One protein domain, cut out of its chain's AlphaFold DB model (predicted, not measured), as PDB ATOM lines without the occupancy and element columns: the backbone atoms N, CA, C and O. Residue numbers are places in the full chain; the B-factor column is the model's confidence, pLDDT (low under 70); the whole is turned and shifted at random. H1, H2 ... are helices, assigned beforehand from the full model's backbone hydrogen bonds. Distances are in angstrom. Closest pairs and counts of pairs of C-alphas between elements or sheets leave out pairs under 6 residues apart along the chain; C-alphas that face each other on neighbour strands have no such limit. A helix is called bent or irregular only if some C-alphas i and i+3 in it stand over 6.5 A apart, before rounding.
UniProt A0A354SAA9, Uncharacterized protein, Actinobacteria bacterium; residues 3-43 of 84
ATOM      1  N   ARG A   3     -63.049 -12.596  33.639       86.81
ATOM      2  CA  ARG A   3     -62.193 -12.648  34.841       86.81
ATOM      3  C   ARG A   3     -60.859 -11.902  34.694       86.81
ATOM      4  O   ARG A   3     -60.295 -11.502  35.702       86.81
ATOM      5  N   LEU A   4     -60.365 -11.724  33.466       91.44
ATOM      6  CA  LEU A   4     -59.128 -10.991  33.178       91.44
ATOM      7  C   LEU A   4     -59.364  -9.514  32.870       91.44
ATOM      8  O   LEU A   4     -58.395  -8.773  32.866       91.44
ATOM      9  N   ALA A   5     -60.615  -9.077  32.676       91.06
ATOM     10  CA  ALA A   5     -60.958  -7.694  32.338       91.06
ATOM     11  C   ALA A   5     -60.214  -6.616  33.157       91.06
ATOM     12  O   ALA A   5     -59.664  -5.717  32.532       91.06
ATOM     13  N   PRO A   6     -60.090  -6.702  34.501       91.50
ATOM     14  CA  PRO A   6     -59.377  -5.675  35.272       91.50
ATOM     15  C   PRO A   6     -57.852  -5.673  35.073       91.50
ATOM     16  O   PRO A   6     -57.174  -4.792  35.586       91.50
ATOM     17  N   ARG A   7     -57.293  -6.678  34.390       89.50
ATOM     18  CA  ARG A   7     -55.850  -6.843  34.147       89.50
ATOM     19  C   ARG A   7     -55.451  -6.546  32.701       89.50
ATOM     20  O   ARG A   7     -54.268  -6.633  32.390       89.50
ATOM     21  N   LEU A   8     -56.415  -6.280  31.819       93.88
ATOM     22  CA  LEU A   8     -56.153  -5.973  30.416       93.88
ATOM     23  C   LEU A   8     -55.975  -4.463  30.243       93.88
ATOM     24  O   LEU A   8     -56.783  -3.691  30.752       93.88
ATOM     25  N   ALA A   9     -54.959  -4.069  29.482       92.69
ATOM     26  CA  ALA A   9     -54.805  -2.718  28.952       92.69
ATOM     27  C   ALA A   9     -55.117  -2.781  27.455       92.69
ATOM     28  O   ALA A   9     -54.451  -3.517  26.732       92.69
ATOM     29  N   ASP A  10     -56.183  -2.112  27.016       90.38
ATOM     30  CA  ASP A  10     -56.645  -2.117  25.617       90.38
ATOM     31  C   ASP A  10     -56.804  -3.526  25.013       90.38
ATOM     32  O   ASP A  10     -56.496  -3.791  23.856       90.38
ATOM     33  N   GLY A  11     -57.274  -4.473  25.832       91.12
ATOM     34  CA  GLY A  11     -57.450  -5.874  25.432       91.12
ATOM     35  C   GLY A  11     -56.175  -6.725  25.484       91.12
ATOM     36  O   GLY A  11     -56.257  -7.942  25.313       91.12
ATOM     37  N   CYS A  12     -55.024  -6.135  25.799       92.81
ATOM     38  CA  CYS A  12     -53.739  -6.818  25.908       92.81
ATOM     39  C   CYS A  12     -53.412  -7.187  27.361       92.81
ATOM     40  O   CYS A  12     -53.517  -6.369  28.278       92.81
ATOM     41  N   LEU A  13     -52.975  -8.433  27.577       93.31
ATOM     42  CA  LEU A  13     -52.427  -8.883  28.857       93.31
ATOM     43  C   LEU A  13     -50.906  -8.710  28.840       93.31
ATOM     44  O   LEU A  13     -50.210  -9.427  28.124       93.31
ATOM     45  N   VAL A  14     -50.394  -7.791  29.656       94.44
ATOM     46  CA  VAL A  14     -48.954  -7.540  29.785       94.44
ATOM     47  C   VAL A  14     -48.414  -8.277  31.010       94.44
ATOM     48  O   VAL A  14     -48.924  -8.114  32.118       94.44
ATOM     49  N   ILE A  15     -47.378  -9.095  30.817       95.31
ATOM     50  CA  ILE A  15     -46.676  -9.814  31.887       95.31
ATOM     51  C   ILE A  15     -45.217  -9.369  31.901       95.31
ATOM     52  O   ILE A  15     -44.542  -9.402  30.874       95.31
ATOM     53  N   THR A  16     -44.724  -8.991  33.076       94.75
ATOM     54  CA  THR A  16     -43.334  -8.586  33.292       94.75
ATOM     55  C   THR A  16     -42.637  -9.536  34.269       94.75
ATOM     56  O   THR A  16     -43.252 -10.114  35.176       94.75
ATOM     57  N   ALA A  17     -41.337  -9.742  34.063       97.31
ATOM     58  CA  ALA A  17     -40.479 -10.515  34.955       97.31
ATOM     59  C   ALA A  17     -39.070  -9.917  34.960       97.31
ATOM     60  O   ALA A  17     -38.470  -9.711  33.904       97.31
ATOM     61  N   SER A  18     -38.560  -9.637  36.153       96.44
ATOM     62  CA  SER A  18     -37.247  -9.020  36.389       96.44
ATOM     63  C   SER A  18     -36.570  -9.609  37.629       96.44
ATOM     64  O   SER A  18     -35.739  -8.968  38.262       96.44
ATOM     65  N   ASP A  19     -36.979 -10.817  38.008       95.94
ATOM     66  CA  ASP A  19     -36.606 -11.477  39.255       95.94
ATOM     67  C   ASP A  19     -35.192 -12.079  39.203       95.94
ATOM     68  O   ASP A  19     -34.548 -12.268  40.231       95.94
ATOM     69  N   GLN A  20     -34.700 -12.406  38.005       96.56
ATOM     70  CA  GLN A  20     -33.407 -13.046  37.782       96.56
ATOM     71  C   GLN A  20     -32.440 -12.107  37.066       96.56
ATOM     72  O   GLN A  20     -32.836 -11.243  36.285       96.56
ATOM     73  N   ARG A  21     -31.136 -12.338  37.258       95.50
ATOM     74  CA  ARG A  21     -30.093 -11.629  36.494       95.50
ATOM     75  C   ARG A  21     -30.106 -11.988  35.003       95.50
ATOM     76  O   ARG A  21     -29.720 -11.178  34.172       95.50
ATOM     77  N   SER A  22     -30.530 -13.205  34.654       97.94
ATOM     78  CA  SER A  22     -30.553 -13.686  33.269       97.94
ATOM     79  C   SER A  22     -31.871 -13.348  32.571       97.94
ATOM     80  O   SER A  22     -32.940 -13.766  33.020       97.94
ATOM     81  N   GLN A  23     -31.787 -12.697  31.407       97.19
ATOM     82  CA  GLN A  23     -32.942 -12.427  30.544       97.19
ATOM     83  C   GLN A  23     -33.677 -13.715  30.145       97.19
ATOM     84  O   GLN A  23     -34.903 -13.750  30.141       97.19
ATOM     85  N   MET A  24     -32.941 -14.789  29.856       97.88
ATOM     86  CA  MET A  24     -33.520 -16.078  29.467       97.88
ATOM     87  C   MET A  24     -34.361 -16.689  30.596       97.88
ATOM     88  O   MET A  24     -35.443 -17.222  30.362       97.88
ATOM     89  N   GLN A  25     -33.895 -16.559  31.840       97.75
ATOM     90  CA  GLN A  25     -34.662 -16.992  33.009       97.75
ATOM     91  C   GLN A  25     -35.884 -16.097  33.235       97.75
ATOM     92  O   GLN A  25     -36.974 -16.612  33.465       97.75
ATOM     93  N   ASN A  26     -35.740 -14.779  33.080       98.12
ATOM     94  CA  ASN A  26     -36.866 -13.847  33.159       98.12
ATOM     95  C   ASN A  26     -37.929 -14.132  32.093       98.12
ATOM     96  O   ASN A  26     -39.117 -14.126  32.401       98.12
ATOM     97  N   ARG A  27     -37.525 -14.466  30.863       97.75
ATOM     98  CA  ARG A  27     -38.451 -14.874  29.801       97.75
ATOM     99  C   ARG A  27     -39.242 -16.117  30.200       97.75
ATOM    100  O   ARG A  27     -40.466 -16.102  30.118       97.75
ATOM    101  N   ARG A  28     -38.566 -17.155  30.704       98.00
ATOM    102  CA  ARG A  28     -39.232 -18.372  31.201       98.00
ATOM    103  C   ARG A  28     -40.198 -18.071  32.349       98.00
ATOM    104  O   ARG A  28     -41.295 -18.618  32.379       98.00
ATOM    105  N   LEU A  29     -39.827 -17.182  33.270       98.19
ATOM    106  CA  LEU A  29     -40.706 -16.751  34.362       98.19
ATOM    107  C   LEU A  29     -41.937 -15.995  33.848       98.19
ATOM    108  O   LEU A  29     -43.047 -16.243  34.319       98.19
ATOM    109  N   ALA A  30     -41.769 -15.100  32.872       97.88
ATOM    110  CA  ALA A  30     -42.882 -14.397  32.241       97.88
ATOM    111  C   ALA A  30     -43.833 -15.375  31.532       97.88
ATOM    112  O   ALA A  30     -45.047 -15.292  31.720       97.88
ATOM    113  N   GLU A  31     -43.295 -16.352  30.798       97.69
ATOM    114  CA  GLU A  31     -44.072 -17.420  30.154       97.69
ATOM    115  C   GLU A  31     -44.853 -18.250  31.190       97.69
ATOM    116  O   GLU A  31     -46.059 -18.453  31.043       97.69
ATOM    117  N   GLN A  32     -44.218 -18.653  32.295       97.75
ATOM    118  CA  GLN A  32     -44.886 -19.377  33.383       97.75
ATOM    119  C   GLN A  32     -46.019 -18.561  34.022       97.75
ATOM    120  O   GLN A  32     -47.125 -19.076  34.207       97.75
ATOM    121  N   ARG A  33     -45.778 -17.280  34.325       97.25
ATOM    122  CA  ARG A  33     -46.786 -16.363  34.889       97.25
ATOM    123  C   ARG A  33     -47.967 -16.162  33.939       97.25
ATOM    124  O   ARG A  33     -49.115 -16.126  34.396       97.25
ATOM    125  N   LEU A  34     -47.703 -16.057  32.636       96.31
ATOM    126  CA  LEU A  34     -48.731 -15.963  31.600       96.31
ATOM    127  C   LEU A  34     -49.614 -17.214  31.599       96.31
ATOM    128  O   LEU A  34     -50.837 -17.098  31.714       96.31
ATOM    129  N   VAL A  35     -49.003 -18.402  31.536       97.19
ATOM    130  CA  VAL A  35     -49.724 -19.684  31.530       97.19
ATOM    131  C   VAL A  35     -50.579 -19.836  32.785       97.19
ATOM    132  O   VAL A  35     -51.764 -20.140  32.678       97.19
ATOM    133  N   GLN A  36     -50.024 -19.564  33.969       96.38
ATOM    134  CA  GLN A  36     -50.765 -19.642  35.234       96.38
ATOM    135  C   GLN A  36     -51.960 -18.683  35.265       96.38
ATOM    136  O   GLN A  36     -53.062 -19.068  35.661       96.38
ATOM    137  N   THR A  37     -51.759 -17.443  34.815       94.75
ATOM    138  CA  THR A  37     -52.812 -16.419  34.780       94.75
ATOM    139  C   THR A  37     -53.946 -16.824  33.839       94.75
ATOM    140  O   THR A  37     -55.121 -16.716  34.202       94.75
ATOM    141  N   LEU A  38     -53.610 -17.335  32.653       93.94
ATOM    142  CA  LEU A  38     -54.595 -17.799  31.682       93.94
ATOM    143  C   LEU A  38     -55.329 -19.053  32.176       93.94
ATOM    144  O   LEU A  38     -56.557 -19.105  32.111       93.94
ATOM    145  N   ALA A  39     -54.604 -20.023  32.737       94.38
ATOM    146  CA  ALA A  39     -55.179 -21.247  33.290       94.38
ATOM    147  C   ALA A  39     -56.193 -20.939  34.401       94.38
ATOM    148  O   ALA A  39     -57.323 -21.425  34.357       94.38
ATOM    149  N   ALA A  40     -55.846 -20.062  35.348       92.44
ATOM    150  CA  ALA A  40     -56.756 -19.644  36.417       92.44
ATOM    151  C   ALA A  40     -58.002 -18.910  35.886       92.44
ATOM    152  O   ALA A  40     -59.108 -19.053  36.416       92.44
ATOM    153  N   ALA A  41     -57.845 -18.122  34.821       92.44
ATOM    154  CA  ALA A  41     -58.946 -17.384  34.216       92.44
ATOM    155  C   ALA A  41     -59.936 -18.276  33.456       92.44
ATOM    156  O   ALA A  41     -61.135 -17.978  33.453       92.44
ATOM    157  N   VAL A  42     -59.442 -19.333  32.809       92.69
ATOM    158  CA  VAL A  42     -60.249 -20.284  32.026       92.69
ATOM    159  C   VAL A  42     -60.797 -21.416  32.897       92.69
ATOM    160  O   VAL A  42     -61.820 -22.004  32.548       92.69
ATOM    161  N   ALA A  43     -60.181 -21.685  34.051       92.00
ATOM    162  CA  ALA A  43     -60.633 -22.719  34.974       92.00
ATOM    163  C   ALA A  43     -62.135 -22.582  35.298       92.00
ATOM    164  O   ALA A  43     -62.628 -21.466  35.532       92.00
TER     165      ALA A  43
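AT A GLANCE: This is residues 3 to 43 of the 84 residues of an uncharacterized protein of Actinobacteria bacterium (UniProt A0A354SAA9). One long helix, H2, makes the length of a flat, loose loop of chain, and a stretched-out link runs alongside it. The printed part begins with a short, irregular helix, H1, near the end of H2; residues 8 to 13 make a small turn, residues 14 to 18 run out along H2, and the chain folds back at residues 19 to 22 to enter it. The printed part has 41 residues, with two named helices in the order H1, H2 and no named strand, and its class is all helix. It is loose, with a radius of gyration of the C-alphas of 11.4 A, and spans 32 by 23 by 11 A.

IN THESE COORDINATES: H1 is residues 3 to 7, beginning at C-alpha 3 at (-62.193, -12.648, 34.841). It is irregular: C-alphas 3 and 6 are 7.5 A apart. H2 is residues 23 to 42, 28.5 A from C-alpha 23 at (-32.942, -12.427, 30.544) to C-alpha 42 at (-60.249, -20.284, 32.026).

HOW THE PARTS SIT: H1 and H2 are close but not clearly touching; their closest C-alphas, those of Arg 3 and Ala 41, are 5.8 A apart. Between them, residues 8 to 9 pair antiparallel with residues 12 to 13. In H2 every O i to N i+4 pair is within hydrogen-bond range; in H1 0 of 1 is, and 1 of 2 O i to N i+3 pairs.

THE WHOLE: The C-alphas farthest apart, those of Arg 21 and Ala 43, are 32.5 A apart, while the first and last printed C-alphas are 10.2 A apart. The link from H1 to H2, residues 8 to 22, is long. The printed part has no cut. Its mean pLDDT is 94.8, and no printed residue is under 70.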